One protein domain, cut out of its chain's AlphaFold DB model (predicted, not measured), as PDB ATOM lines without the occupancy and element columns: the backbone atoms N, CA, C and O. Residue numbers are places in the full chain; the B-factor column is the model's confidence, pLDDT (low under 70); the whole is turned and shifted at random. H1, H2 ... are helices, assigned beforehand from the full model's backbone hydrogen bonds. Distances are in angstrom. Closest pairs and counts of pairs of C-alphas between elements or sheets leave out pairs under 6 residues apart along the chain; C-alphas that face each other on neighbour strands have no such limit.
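What this domain is: This is residues 167 to 221 and 238 to 287 of the 309 residues of an uncharacterized protein of Physcomitrium patens (UniProt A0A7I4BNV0). Two short helices, H1 and H2, running opposite ways, lie across one side of a longer helical hairpin made by H4 and H5, with H1 crossing H4 and H2 crossing H5. H3 lies away from this four-helix body at the far end of a long link, and residues 209 to 215, of which 210 to 215 belong to H3, stick out free. The 105 printed residues hold five named helices, in the order H1, H2, H3, H4, H5, and no named strand; the class is all helix. The whole is only just compact, close to loose, with a radius of gyration of the C-alphas of 15.5 A and spans of 48 by 38 by 28 A.

Where its parts are: H1 covers residues 172 to 182, and the C-alpha of Gln 172 is at (9.163, 51.592, -19.132). H2 covers residues 188 to 198. H3 covers residues 210 to 221, where the printed part is cut. After the cut, H4 covers residues 241 to 258 and measures 25.7 A from first to last C-alpha. H5, the longest helix, covers residues 266 to 285, measures 28.9 A, and has its last C-alpha at (36.776, 47.235, -29.835).

How they stand to each other: H1 and H2 are close but not clearly touching, with C-alphas of Ile 181 and Leu 190 closest at 6.8 A; their lines stand at a shallow tilt of 15 degrees, opposite ways. H1 touches H4 with residues 243 to 248 of H4 alone; the closest C-alphas are those of Glu 174 and Leu 244, 5.4 A apart. Their tilt of 68 degrees is steep, only just short of about perpendicular. H2 touches H5 with residues 275 to 280 of H5 alone, at a steep tilt of 56 degrees; the closest C-alphas are those of Ala 195 and Ile 279, 6.4 A apart. H4 and H5 form a helical hairpin and touch at a shallow tilt of 24 degrees, opposite ways, with the C-alphas of Val 248 and Arg 273 closest at 6.5 A. H3 is apart from H1, H2, H4 and H5. In H1, H2, H3, H4 and H5 every O i to N i+4 pair is within hydrogen-bond range.

The domain as a whole: The two C-alphas farthest apart are those of Ala 221 and Ser 257, 48.6 A. Residues 222 to 237 are not printed, and C-alphas 221 and 238 are 26.9 A apart across the cut. The link from H2 to H3 is long, that from H1 to H2 tight. The mean pLDDT of the printed part is 78.1; residues 167 to 168, 204 to 221, 259 to 264 and 287 are under 70.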
ATOM      1  N   ARG A 167      15.406  48.175  -8.474       55.19
ATOM      2  CA  ARG A 167      14.136  48.456  -9.163       55.19
ATOM      3  C   ARG A 167      13.271  47.196  -9.245       55.19
ATOM      4  O   ARG A 167      13.502  46.332 -10.090       55.19
ATOM      5  N   LYS A 168      12.235  47.147  -8.398       62.03
ATOM      6  CA  LYS A 168      11.154  46.140  -8.460       62.03
ATOM      7  C   LYS A 168      10.374  46.204  -9.779       62.03
ATOM      8  O   LYS A 168       9.859  45.193 -10.235       62.03
ATOM      9  N   ASN A 169      10.323  47.385 -10.396       72.06
ATOM     10  CA  ASN A 169       9.655  47.613 -11.670       72.06
ATOM     11  C   ASN A 169      10.682  47.718 -12.797       72.06
ATOM     12  O   ASN A 169      11.714  48.377 -12.645       72.06
ATOM     13  N   LEU A 170      10.381  47.093 -13.934       80.56
ATOM     14  CA  LEU A 170      11.185  47.249 -15.139       80.56
ATOM     15  C   LEU A 170      11.040  48.679 -15.691       80.56
ATOM     16  O   LEU A 170       9.934  49.227 -15.673       80.56
ATOM     17  N   PRO A 171      12.132  49.292 -16.176       83.06
ATOM     18  CA  PRO A 171      12.080  50.581 -16.853       83.06
ATOM     19  C   PRO A 171      11.122  50.569 -18.055       83.06
ATOM     20  O   PRO A 171      11.201  49.701 -18.924       83.06
ATOM     21  N   GLN A 172      10.200  51.532 -18.099       82.06
ATOM     22  CA  GLN A 172       9.163  51.592 -19.132       82.06
ATOM     23  C   GLN A 172       9.721  51.729 -20.565       82.06
ATOM     24  O   GLN A 172       9.252  50.981 -21.426       82.06
ATOM     25  N   PRO A 173      10.725  52.588 -20.850       84.75
ATOM     26  CA  PRO A 173      11.263  52.726 -22.207       84.75
ATOM     27  C   PRO A 173      11.843  51.421 -22.757       84.75
ATOM     28  O   PRO A 173      11.583  51.037 -23.898       84.75
ATOM     29  N   GLU A 174      12.594  50.698 -21.927       87.94
ATOM     30  CA  GLU A 174      13.191  49.413 -22.263       87.94
ATOM     31  C   GLU A 174      12.108  48.361 -22.527       87.94
ATOM     32  O   GLU A 174      12.192  47.644 -23.520       87.94
ATOM     33  N   VAL A 175      11.061  48.291 -21.699       86.81
ATOM     34  CA  VAL A 175       9.944  47.344 -21.889       86.81
ATOM     35  C   VAL A 175       9.157  47.638 -23.166       86.81
ATOM     36  O   VAL A 175       8.825  46.712 -23.914       86.81
ATOM     37  N   GLU A 176       8.868  48.908 -23.448       87.19
ATOM     38  CA  GLU A 176       8.182  49.316 -24.677       87.19
ATOM     39  C   GLU A 176       9.018  48.965 -25.909       87.19
ATOM     40  O   GLU A 176       8.507  48.387 -26.873       87.19
ATOM     41  N   PHE A 177      10.321  49.246 -25.868       88.38
ATOM     42  CA  PHE A 177      11.234  48.880 -26.940       88.38
ATOM     43  C   PHE A 177      11.332  47.362 -27.121       88.38
ATOM     44  O   PHE A 177      11.228  46.892 -28.258       88.38
ATOM     45  N   LEU A 178      11.459  46.601 -26.027       88.50
ATOM     46  CA  LEU A 178      11.465  45.137 -26.042       88.50
ATOM     47  C   LEU A 178      10.194  44.584 -26.683       88.50
ATOM     48  O   LEU A 178      10.284  43.754 -27.579       88.50
ATOM     49  N   THR A 179       9.028  45.107 -26.313       86.56
ATOM     50  CA  THR A 179       7.736  44.696 -26.884       86.56
ATOM     51  C   THR A 179       7.677  44.930 -28.399       86.56
ATOM     52  O   THR A 179       7.134  44.112 -29.141       86.56
ATOM     53  N   LYS A 180       8.276  46.021 -28.895       85.81
ATOM     54  CA  LYS A 180       8.366  46.291 -30.340       85.81
ATOM     55  C   LYS A 180       9.278  45.293 -31.054       85.81
ATOM     56  O   LYS A 180       8.934  44.824 -32.137       85.81
ATOM     57  N   ILE A 181      10.448  44.994 -30.487       87.94
ATOM     58  CA  ILE A 181      11.437  44.119 -31.134       87.94
ATOM     59  C   ILE A 181      11.072  42.633 -31.038       87.94
ATOM     60  O   ILE A 181      11.395  41.876 -31.950       87.94
ATOM     61  N   THR A 182      10.342  42.206 -30.005       85.31
ATOM     62  CA  THR A 182       9.829  40.830 -29.911       85.31
ATOM     63  C   THR A 182       8.716  40.550 -30.925       85.31
ATOM     64  O   THR A 182       8.523  39.405 -31.323       85.31
ATOM     65  N   GLY A 183       8.039  41.582 -31.437       83.44
ATOM     66  CA  GLY A 183       7.126  41.461 -32.580       83.44
ATOM     67  C   GLY A 183       7.822  41.272 -33.938       83.44
ATOM     68  O   GLY A 183       7.159  40.969 -34.931       83.44
ATOM     69  N   MET A 184       9.147  41.452 -34.012       85.31
ATOM     70  CA  MET A 184       9.929  41.331 -35.246       85.31
ATOM     71  C   MET A 184      10.570  39.944 -35.370       85.31
ATOM     72  O   MET A 184      10.952  39.320 -34.380       85.31
ATOM     73  N   LYS A 185      10.751  39.466 -36.607       84.19
ATOM     74  CA  LYS A 185      11.509  38.232 -36.860       84.19
ATOM     75  C   LYS A 185      13.008  38.465 -36.597       84.19
ATOM     76  O   LYS A 185      13.523  39.493 -37.048       84.19
ATOM     77  N   PRO A 186      13.715  37.518 -35.948       86.25
ATOM     78  CA  PRO A 186      15.175  37.535 -35.867       86.25
ATOM     79  C   PRO A 186      15.806  37.693 -37.251       86.25
ATOM     80  O   PRO A 186      15.436  36.982 -38.187       86.25
ATOM     81  N   GLY A 187      16.721  38.653 -37.403       87.38
ATOM     82  CA  GLY A 187      17.299  38.978 -38.704       87.38
ATOM     83  C   GLY A 187      17.944  40.367 -38.792       87.38
ATOM     84  O   GLY A 187      18.091  41.053 -37.776       87.38
ATOM     85  N   PRO A 188      18.316  40.807 -40.009       88.19
ATOM     86  CA  PRO A 188      19.118  42.013 -40.229       88.19
ATOM     87  C   PRO A 188      18.394  43.308 -39.846       88.19
ATOM     88  O   PRO A 188      19.020  44.221 -39.317       88.19
ATOM     89  N   GLU A 189      17.077  43.387 -40.048       87.19
ATOM     90  CA  GLU A 189      16.286  44.560 -39.643       87.19
ATOM     91  C   GLU A 189      16.238  44.715 -38.121       87.19
ATOM     92  O   GLU A 189      16.360  45.821 -37.590       87.19
ATOM     93  N   LEU A 190      16.127  43.594 -37.403       88.44
ATOM     94  CA  LEU A 190      16.160  43.581 -35.947       88.44
ATOM     95  C   LEU A 190      17.547  43.959 -35.418       88.44
ATOM     96  O   LEU A 190      17.653  44.829 -34.554       88.44
ATOM     97  N   HIS A 191      18.601  43.376 -36.000       90.44
ATOM     98  CA  HIS A 191      19.991  43.744 -35.722       90.44
ATOM     99  C   HIS A 191      20.222  45.246 -35.920       90.44
ATOM    100  O   HIS A 191      20.754  45.917 -35.041       90.44
ATOM    101  N   LYS A 192      19.769  45.802 -37.049       89.62
ATOM    102  CA  LYS A 192      19.911  47.225 -37.363       89.62
ATOM    103  C   LYS A 192      19.194  48.098 -36.335       89.62
ATOM    104  O   LYS A 192      19.760  49.095 -35.896       89.62
ATOM    105  N   LYS A 193      17.982  47.724 -35.916       88.31
ATOM    106  CA  LYS A 193      17.230  48.461 -34.889       88.31
ATOM    107  C   LYS A 193      17.939  48.427 -33.530       88.31
ATOM    108  O   LYS A 193      18.036  49.465 -32.884       88.31
ATOM    109  N   LEU A 194      18.487  47.277 -33.132       90.81
ATOM    110  CA  LEU A 194      19.310  47.148 -31.924       90.81
ATOM    111  C   LEU A 194      20.585  47.996 -32.012       90.81
ATOM    112  O   LEU A 194      20.871  48.770 -31.103       90.81
ATOM    113  N   ALA A 195      21.318  47.904 -33.123       90.00
ATOM    114  CA  ALA A 195      22.568  48.627 -33.326       90.00
ATOM    115  C   ALA A 195      22.377  50.145 -33.279       90.00
ATOM    116  O   ALA A 195      23.171  50.839 -32.649       90.00
ATOM    117  N   ARG A 196      21.290  50.653 -33.876       88.31
ATOM    118  CA  ARG A 196      20.932  52.075 -33.815       88.31
ATOM    119  C   ARG A 196      20.740  52.530 -32.370       88.31
ATOM    120  O   ARG A 196      21.426  53.450 -31.938       88.31
ATOM    121  N   VAL A 197      19.916  51.827 -31.594       88.69
ATOM    122  CA  VAL A 197      19.670  52.174 -30.183       88.69
ATOM    123  C   VAL A 197      20.945  52.132 -29.343       88.69
ATOM    124  O   VAL A 197      21.220  53.070 -28.591       88.69
ATOM    125  N   LEU A 198      21.758  51.085 -29.497       89.50
ATOM    126  CA  LEU A 198      23.003  50.938 -28.742       89.50
ATOM    127  C   LEU A 198      24.004  52.054 -29.083       89.50
ATOM    128  O   LEU A 198      24.587  52.648 -28.170       89.50
ATOM    129  N   ALA A 199      24.105  52.428 -30.362       86.00
ATOM    130  CA  ALA A 199      24.894  53.564 -30.842       86.00
ATOM    131  C   ALA A 199      24.315  54.941 -30.454       86.00
ATOM    132  O   ALA A 199      24.954  55.962 -30.698       86.00
ATOM    133  N   GLY A 200      23.127  54.993 -29.841       82.38
ATOM    134  CA  GLY A 200      22.445  56.240 -29.492       82.38
ATOM    135  C   GLY A 200      21.744  56.923 -30.666       82.38
ATOM    136  O   GLY A 200      21.423  58.103 -30.578       82.38
ATOM    137  N   GLN A 201      21.512  56.202 -31.761       78.56
ATOM    138  CA  GLN A 201      20.700  56.646 -32.889       78.56
ATOM    139  C   GLN A 201      19.227  56.343 -32.603       78.56
ATOM    140  O   GLN A 201      18.876  55.221 -32.232       78.56
ATOM    141  N   ASP A 202      18.381  57.363 -32.749       70.06
ATOM    142  CA  ASP A 202      16.920  57.343 -32.546       70.06
ATOM    143  C   ASP A 202      16.451  56.951 -31.136       70.06
ATOM    144  O   ASP A 202      15.264  57.022 -30.854       70.06
ATOM    145  N   GLU A 203      17.357  56.546 -30.243       70.62
ATOM    146  CA  GLU A 203      17.117  56.319 -28.813       70.62
ATOM    147  C   GLU A 203      15.918  55.399 -28.483       70.62
ATOM    148  O   GLU A 203      15.341  55.451 -27.398       70.62
ATOM    149  N   GLY A 204      15.553  54.521 -29.422       61.78
ATOM    150  CA  GLY A 204      14.416  53.599 -29.313       61.78
ATOM    151  C   GLY A 204      13.085  54.159 -29.828       61.78
ATOM    152  O   GLY A 204      12.084  53.434 -29.836       61.78
ATOM    153  N   GLN A 205      13.074  55.406 -30.300       65.06
ATOM    154  CA  GLN A 205      11.941  56.039 -30.965       65.06
ATOM    155  C   GLN A 205      11.762  55.488 -32.384       65.06
ATOM    156  O   GLN A 205      12.712  55.075 -33.053       65.06
ATOM    157  N   ASP A 206      10.512  55.458 -32.841       59.28
ATOM    158  CA  ASP A 206      10.220  55.105 -34.224       59.28
ATOM    159  C   ASP A 206      10.610  56.288 -35.113       59.28
ATOM    160  O   ASP A 206      10.226  57.428 -34.846       59.28
ATOM    161  N   ILE A 207      11.362  56.021 -36.183       54.16
ATOM    162  CA  ILE A 207      11.620  57.020 -37.220       54.16
ATOM    163  C   ILE A 207      10.287  57.239 -37.927       54.16
ATOM    164  O   ILE A 207       9.897  56.474 -38.811       54.16
ATOM    165  N   LEU A 208       9.541  58.242 -37.476       50.19
ATOM    166  CA  LEU A 208       8.327  58.652 -38.150       50.19
ATOM    167  C   LEU A 208       8.729  59.199 -39.519       50.19
ATOM    168  O   LEU A 208       9.563  60.096 -39.626       50.19
ATOM    169  N   ASP A 209       8.134  58.641 -40.569       47.50
ATOM    170  CA  ASP A 209       8.248  59.190 -41.914       47.50
ATOM    171  C   ASP A 209       7.829  60.673 -41.871       47.50
ATOM    172  O   ASP A 209       6.739  60.956 -41.358       47.50
ATOM    173  N   PRO A 210       8.644  61.632 -42.348       53.00
ATOM    174  CA  PRO A 210       8.290  63.049 -42.323       53.00
ATOM    175  C   PRO A 210       6.933  63.344 -42.983       53.00
ATOM    176  O   PRO A 210       6.255  64.291 -42.578       53.00
ATOM    177  N   GLU A 211       6.472  62.518 -43.931       50.12
ATOM    178  CA  GLU A 211       5.110  62.617 -44.472       50.12
ATOM    179  C   GLU A 211       4.033  62.188 -43.468       50.12
ATOM    180  O   GLU A 211       2.990  62.837 -43.368       50.12
ATOM    181  N   LYS A 212       4.289  61.149 -42.665       48.94
ATOM    182  CA  LYS A 212       3.390  60.711 -41.585       48.94
ATOM    183  C   LYS A 212       3.387  61.686 -40.413       48.94
ATOM    184  O   LYS A 212       2.322  61.900 -39.848       48.94
ATOM    185  N   VAL A 213       4.520  62.320 -40.091       54.16
ATOM    186  CA  VAL A 213       4.588  63.415 -39.101       54.16
ATOM    187  C   VAL A 213       3.720  64.585 -39.556       54.16
ATOM    188  O   VAL A 213       2.857  65.026 -38.806       54.16
ATOM    189  N   ARG A 214       3.848  65.013 -40.821       54.28
ATOM    190  CA  ARG A 214       3.002  66.073 -41.401       54.28
ATOM    191  C   ARG A 214       1.519  65.705 -41.420       54.28
ATOM    192  O   ARG A 214       0.672  66.569 -41.207       54.28
ATOM    193  N   GLN A 215       1.177  64.444 -41.681       51.91
ATOM    194  CA  GLN A 215      -0.209  63.970 -41.615       51.91
ATOM    195  C   GLN A 215      -0.743  63.949 -40.174       51.91
ATOM    196  O   GLN A 215      -1.892  64.340 -39.964       51.91
ATOM    197  N   LEU A 216       0.081  63.565 -39.192       52.81
ATOM    198  CA  LEU A 216      -0.262  63.614 -37.768       52.81
ATOM    199  C   LEU A 216      -0.459  65.060 -37.292       52.81
ATOM    200  O   LEU A 216      -1.471  65.352 -36.663       52.81
ATOM    201  N   ASP A 217       0.443  65.970 -37.664       53.47
ATOM    202  CA  ASP A 217       0.354  67.399 -37.344       53.47
ATOM    203  C   ASP A 217      -0.902  68.031 -37.953       53.47
ATOM    204  O   ASP A 217      -1.619  68.772 -37.282       53.47
ATOM    205  N   ASN A 218      -1.241  67.678 -39.197       52.66
ATOM    206  CA  ASN A 218      -2.468  68.140 -39.849       52.66
ATOM    207  C   ASN A 218      -3.742  67.564 -39.209       52.66
ATOM    208  O   ASN A 218      -4.788  68.219 -39.223       52.66
ATOM    209  N   TYR A 219      -3.679  66.355 -38.646       49.81
ATOM    210  CA  TYR A 219      -4.798  65.734 -37.936       49.81
ATOM    211  C   TYR A 219      -4.990  66.347 -36.538       49.81
ATOM    212  O   TYR A 219      -6.113  66.678 -36.162       49.81
ATOM    213  N   VAL A 220      -3.895  66.587 -35.810       52.16
ATOM    214  CA  VAL A 220      -3.877  67.240 -34.489       52.16
ATOM    215  C   VAL A 220      -4.258  68.724 -34.588       52.16
ATOM    216  O   VAL A 220      -5.008  69.230 -33.756       52.16
ATOM    217  N   ALA A 221      -3.840  69.424 -35.648       52.25
ATOM    218  CA  ALA A 221      -4.256  70.803 -35.912       52.25
ATOM    219  C   ALA A 221      -5.765  70.926 -36.197       52.25
ATOM    220  O   ALA A 221      -6.371  71.943 -35.863       52.25
ATOM    221  N   PRO A 238      15.194  57.984 -23.097       79.94
ATOM    222  CA  PRO A 238      15.724  57.167 -24.177       79.94
ATOM    223  C   PRO A 238      16.105  55.773 -23.687       79.94
ATOM    224  O   PRO A 238      16.518  55.611 -22.540       79.94
ATOM    225  N   VAL A 239      16.039  54.777 -24.572       84.38
ATOM    226  CA  VAL A 239      16.466  53.412 -24.237       84.38
ATOM    227  C   VAL A 239      17.966  53.407 -23.941       84.38
ATOM    228  O   VAL A 239      18.789  53.798 -24.781       84.38
ATOM    229  N   ARG A 240      18.332  52.962 -22.739       87.94
ATOM    230  CA  ARG A 240      19.715  52.957 -22.254       87.94
ATOM    231  C   ARG A 240      20.347  51.566 -22.404       87.94
ATOM    232  O   ARG A 240      19.747  50.596 -21.953       87.94
ATOM    233  N   PRO A 241      21.527  51.420 -23.041       88.88
ATOM    234  CA  PRO A 241      22.157  50.114 -23.288       88.88
ATOM    235  C   PRO A 241      22.306  49.214 -22.051       88.88
ATOM    236  O   PRO A 241      21.985  48.025 -22.102       88.88
ATOM    237  N   GLY A 242      22.770  49.782 -20.942       87.88
ATOM    238  CA  GLY A 242      22.981  49.122 -19.663       87.88
ATOM    239  C   GLY A 242      21.677  48.663 -19.021       87.88
ATOM    240  O   GLY A 242      21.612  47.516 -18.571       87.88
ATOM    241  N   LEU A 243      20.639  49.504 -19.027       88.00
ATOM    242  CA  LEU A 243      19.290  49.140 -18.566       88.00
ATOM    243  C   LEU A 243      18.586  48.158 -19.511       88.00
ATOM    244  O   LEU A 243      17.858  47.280 -19.045       88.00
ATOM    245  N   LEU A 244      18.810  48.261 -20.821       90.69
ATOM    246  CA  LEU A 244      18.208  47.388 -21.827       90.69
ATOM    247  C   LEU A 244      18.651  45.941 -21.616       90.69
ATOM    248  O   LEU A 244      17.801  45.062 -21.489       90.69
ATOM    249  N   ILE A 245      19.961  45.687 -21.522       90.69
ATOM    250  CA  ILE A 245      20.464  44.326 -21.285       90.69
ATOM    251  C   ILE A 245      20.036  43.794 -19.908       90.69
ATOM    252  O   ILE A 245      19.672  42.625 -19.799       90.69
ATOM    253  N   GLN A 246      19.965  44.646 -18.875       87.25
ATOM    254  CA  GLN A 246      19.410  44.249 -17.575       87.25
ATOM    255  C   GLN A 246      17.936  43.847 -17.680       87.25
ATOM    256  O   GLN A 246      17.525  42.851 -17.090       87.25
ATOM    257  N   THR A 247      17.140  44.600 -18.440       88.00
ATOM    258  CA  THR A 247      15.718  44.314 -18.664       88.00
ATOM    259  C   THR A 247      15.552  42.997 -19.423       88.00
ATOM    260  O   THR A 247      14.745  42.162 -19.021       88.00
ATOM    261  N   VAL A 248      16.361  42.766 -20.461       89.56
ATOM    262  CA  VAL A 248      16.412  41.491 -21.195       89.56
ATOM    263  C   VAL A 248      16.738  40.328 -20.258       89.56
ATOM    264  O   VAL A 248      16.030  39.324 -20.278       89.56
ATOM    265  N   ASN A 249      17.761  40.475 -19.411       87.06
ATOM    266  CA  ASN A 249      18.155  39.445 -18.452       87.06
ATOM    267  C   ASN A 249      17.036  39.156 -17.436       87.06
ATOM    268  O   ASN A 249      16.714  37.994 -17.217       87.06
ATOM    269  N   LYS A 250      16.392  40.194 -16.875       84.44
ATOM    270  CA  LYS A 250      15.262  40.047 -15.937       84.44
ATOM    271  C   LYS A 250      14.060  39.342 -16.571       84.44
ATOM    272  O   LYS A 250      13.440  38.492 -15.940       84.44
ATOM    273  N   VAL A 251      13.723  39.676 -17.820       85.31
ATOM    274  CA  VAL A 251      12.631  39.009 -18.548       85.31
ATOM    275  C   VAL A 251      12.976  37.544 -18.810       85.31
ATOM    276  O   VAL A 251      12.145  36.679 -18.552       85.31
ATOM    277  N   LEU A 252      14.201  37.254 -19.263       84.06
ATOM    278  CA  LEU A 252      14.674  35.881 -19.462       84.06
ATOM    279  C   LEU A 252      14.616  35.062 -18.169       84.06
ATOM    280  O   LEU A 252      14.073  33.962 -18.185       84.06
ATOM    281  N   GLN A 253      15.100  35.618 -17.056       80.25
ATOM    282  CA  GLN A 253      15.026  34.991 -15.734       80.25
ATOM    283  C   GLN A 253      13.581  34.634 -15.374       80.25
ATOM    284  O   GLN A 253      13.275  33.473 -15.120       80.25
ATOM    285  N   GLY A 254      12.664  35.605 -15.471       80.25
ATOM    286  CA  GLY A 254      11.244  35.372 -15.215       80.25
ATOM    287  C   GLY A 254      10.631  34.297 -16.122       80.25
ATOM    288  O   GLY A 254       9.794  33.516 -15.667       80.25
ATOM    289  N   MET A 255      11.058  34.207 -17.387       81.88
ATOM    290  CA  MET A 255      10.607  33.164 -18.316       81.88
ATOM    291  C   MET A 255      11.103  31.769 -17.913       81.88
ATOM    292  O   MET A 255      10.312  30.827 -17.982       81.88
ATOM    293  N   TYR A 256      12.357  31.630 -17.462       80.50
ATOM    294  CA  TYR A 256      12.868  30.354 -16.946       80.50
ATOM    295  C   TYR A 256      12.167  29.944 -15.643       80.50
ATOM    296  O   TYR A 256      11.815  28.776 -15.490       80.50
ATOM    297  N   SER A 257      11.887  30.890 -14.739       77.44
ATOM    298  CA  SER A 257      11.249  30.598 -13.446       77.44
ATOM    299  C   SER A 257       9.758  30.264 -13.555       77.44
ATOM    300  O   SER A 257       9.259  29.407 -12.831       77.44
ATOM    301  N   THR A 258       9.015  30.947 -14.434       70.25
ATOM    302  CA  THR A 258       7.544  30.822 -14.504       70.25
ATOM    303  C   THR A 258       7.051  29.879 -15.599       70.25
ATOM    304  O   THR A 258       5.853  29.610 -15.665       70.25
ATOM    305  N   ASN A 259       7.940  29.383 -16.472       60.41
ATOM    306  CA  ASN A 259       7.637  28.490 -17.602       60.41
ATOM    307  C   ASN A 259       6.489  28.982 -18.517       60.41
ATOM    308  O   ASN A 259       5.870  28.207 -19.247       60.41
ATOM    309  N   THR A 260       6.166  30.279 -18.461       55.88
ATOM    310  CA  THR A 260       4.980  30.860 -19.094       55.88
ATOM    311  C   THR A 260       5.385  32.089 -19.891       55.88
ATOM    312  O   THR A 260       5.438  33.200 -19.372       55.88
ATOM    313  N   ALA A 261       5.632  31.913 -21.184       53.03
ATOM    314  CA  ALA A 261       5.774  33.035 -22.096       53.03
ATOM    315  C   ALA A 261       4.620  33.033 -23.099       53.03
ATOM    316  O   ALA A 261       4.576  32.252 -24.050       53.03
ATOM    317  N   ARG A 262       3.637  33.909 -22.871       51.75
ATOM    318  CA  ARG A 262       2.545  34.139 -23.821       51.75
ATOM    319  C   ARG A 262       3.089  34.995 -24.973       51.75
ATOM    320  O   ARG A 262       3.246  36.200 -24.824       51.75
ATOM    321  N   GLY A 263       3.380  34.371 -26.115       61.00
ATOM    322  CA  GLY A 263       3.638  35.060 -27.389       61.00
ATOM    323  C   GLY A 263       5.091  35.430 -27.720       61.00
ATOM    324  O   GLY A 263       5.338  35.831 -28.852       61.00
ATOM    325  N   VAL A 264       6.052  35.247 -26.808       67.12
ATOM    326  CA  VAL A 264       7.496  35.417 -27.075       67.12
ATOM    327  C   VAL A 264       8.212  34.130 -26.690       67.12
ATOM    328  O   VAL A 264       7.979  33.604 -25.606       67.12
ATOM    329  N   THR A 265       9.066  33.590 -27.556       78.38
ATOM    330  CA  THR A 265       9.819  32.372 -27.220       78.38
ATOM    331  C   THR A 265      11.072  32.718 -26.417       78.38
ATOM    332  O   THR A 265      11.715  33.738 -26.665       78.38
ATOM    333  N   VAL A 266      11.459  31.853 -25.471       82.69
ATOM    334  CA  VAL A 266      12.739  31.975 -24.738       82.69
ATOM    335  C   VAL A 266      13.904  32.099 -25.723       82.69
ATOM    336  O   VAL A 266      14.738  32.985 -25.585       82.69
ATOM    337  N   GLN A 267      13.872  31.305 -26.796       84.12
ATOM    338  CA  GLN A 267      14.857  31.332 -27.880       84.12
ATOM    339  C   GLN A 267      14.995  32.711 -28.536       84.12
ATOM    340  O   GLN A 267      16.101  33.141 -28.855       84.12
ATOM    341  N   GLN A 268      13.886  33.425 -28.747       85.38
ATOM    342  CA  GLN A 268      13.931  34.766 -29.322       85.38
ATOM    343  C   GLN A 268      14.592  35.761 -28.364       85.38
ATOM    344  O   GLN A 268      15.380  36.597 -28.800       85.38
ATOM    345  N   MET A 269      14.311  35.662 -27.065       87.81
ATOM    346  CA  MET A 269      14.933  36.524 -26.058       87.81
ATOM    347  C   MET A 269      16.417  36.200 -25.846       87.81
ATOM    348  O   MET A 269      17.228  37.120 -25.735       87.81
ATOM    349  N   GLU A 270      16.801  34.922 -25.864       88.31
ATOM    350  CA  GLU A 270      18.206  34.489 -25.863       88.31
ATOM    351  C   GLU A 270      18.946  35.027 -27.090       88.31
ATOM    352  O   GLU A 270      20.067  35.530 -26.970       88.31
ATOM    353  N   TRP A 271      18.305  34.973 -28.263       91.38
ATOM    354  CA  TRP A 271      18.843  35.541 -29.493       91.38
ATOM    355  C   TRP A 271      19.047  37.054 -29.360       91.38
ATOM    356  O   TRP A 271      20.144  37.533 -29.628       91.38
ATOM    357  N   ILE A 272      18.049  37.802 -28.868       92.38
ATOM    358  CA  ILE A 272      18.156  39.256 -28.641       92.38
ATOM    359  C   ILE A 272      19.309  39.571 -27.682       92.38
ATOM    360  O   ILE A 272      20.118  40.456 -27.959       92.38
ATOM    361  N   ARG A 273      19.411  38.837 -26.567       92.25
ATOM    362  CA  ARG A 273      20.496  38.996 -25.592       92.25
ATOM    363  C   ARG A 273      21.860  38.793 -26.246       92.25
ATOM    364  O   ARG A 273      22.751  39.621 -26.068       92.25
ATOM    365  N   LYS A 274      22.023  37.705 -27.005       92.25
ATOM    366  CA  LYS A 274      23.263  37.397 -27.726       92.25
ATOM    367  C   LYS A 274      23.610  38.502 -28.723       92.25
ATOM    368  O   LYS A 274      24.745  38.966 -28.736       92.25
ATOM    369  N   GLU A 275      22.628  38.964 -29.487       94.06
ATOM    370  CA  GLU A 275      22.804  40.008 -30.494       94.06
ATOM    371  C   GLU A 275      23.253  41.339 -29.871       94.06
ATOM    372  O   GLU A 275      24.174  41.982 -30.371       94.06
ATOM    373  N   ILE A 276      22.665  41.731 -28.732       94.31
ATOM    374  CA  ILE A 276      23.094  42.915 -27.973       94.31
ATOM    375  C   ILE A 276      24.560  42.778 -27.550       94.31
ATOM    376  O   ILE A 276      25.346  43.696 -27.779       94.31
ATOM    377  N   MET A 277      24.947  41.634 -26.975       93.94
ATOM    378  CA  MET A 277      26.328  41.400 -26.537       93.94
ATOM    379  C   MET A 277      27.322  41.451 -27.703       93.94
ATOM    380  O   MET A 277      28.401  42.029 -27.567       93.94
ATOM    381  N   GLU A 278      26.959  40.901 -28.863       93.38
ATOM    382  CA  GLU A 278      27.786  40.980 -30.068       93.38
ATOM    383  C   GLU A 278      27.941  42.420 -30.562       93.38
ATOM    384  O   GLU A 278      29.058  42.849 -30.849       93.38
ATOM    385  N   ILE A 279      26.857  43.196 -30.628       93.75
ATOM    386  CA  ILE A 279      26.921  44.605 -31.036       93.75
ATOM    387  C   ILE A 279      27.806  45.407 -30.075       93.75
ATOM    388  O   ILE A 279      28.677  46.150 -30.529       93.75
ATOM    389  N   LEU A 280      27.634  45.229 -28.763       93.88
ATOM    390  CA  LEU A 280      28.441  45.911 -27.748       93.88
ATOM    391  C   LEU A 280      29.929  45.572 -27.885       93.88
ATOM    392  O   LEU A 280      30.764  46.474 -27.840       93.88
ATOM    393  N   GLN A 281      30.270  44.304 -28.127       93.06
ATOM    394  CA  GLN A 281      31.648  43.877 -28.382       93.06
ATOM    395  C   GLN A 281      32.240  44.579 -29.614       93.06
ATOM    396  O   GLN A 281      33.386  45.038 -29.574       93.06
ATOM    397  N   LYS A 282      31.458  44.718 -30.694       92.12
ATOM    398  CA  LYS A 282      31.889  45.452 -31.891       92.12
ATOM    399  C   LYS A 282      32.094  46.936 -31.596       92.12
ATOM    400  O   LYS A 282      33.153  47.475 -31.903       92.12
ATOM    401  N   MET A 283      31.147  47.584 -30.929       90.56
ATOM    402  CA  MET A 283      31.271  48.999 -30.565       90.56
ATOM    403  C   MET A 283      32.470  49.269 -29.646       90.56
ATOM    404  O   MET A 283      33.170  50.266 -29.803       90.56
ATOM    405  N   ALA A 284      32.741  48.374 -28.698       89.69
ATOM    406  CA  ALA A 284      33.821  48.535 -27.734       89.69
ATOM    407  C   ALA A 284      35.225  48.477 -28.377       89.69
ATOM    408  O   ALA A 284      36.129  49.226 -27.965       89.69
ATOM    409  N   PHE A 285      35.428  47.613 -29.382       87.06
ATOM    410  CA  PHE A 285      36.776  47.235 -29.835       87.06
ATOM    411  C   PHE A 285      37.013  47.204 -31.356       87.06
ATOM    412  O   PHE A 285      38.173  47.205 -31.753       87.06
ATOM    413  N   LEU A 286      35.992  47.244 -32.220       72.44
ATOM    414  CA  LEU A 286      36.181  47.142 -33.681       72.44
ATOM    415  C   LEU A 286      36.400  48.481 -34.412       72.44
ATOM    416  O   LEU A 286      36.812  48.469 -35.568       72.44
ATOM    417  N   GLU A 287      36.218  49.636 -33.762       53.31
ATOM    418  CA  GLU A 287      36.517  50.951 -34.371       53.31
ATOM    419  C   GLU A 287      37.960  51.457 -34.129       53.31
ATOM    420  O   GLU A 287      38.331  52.513 -34.631       53.31
TER     421      GLU A 287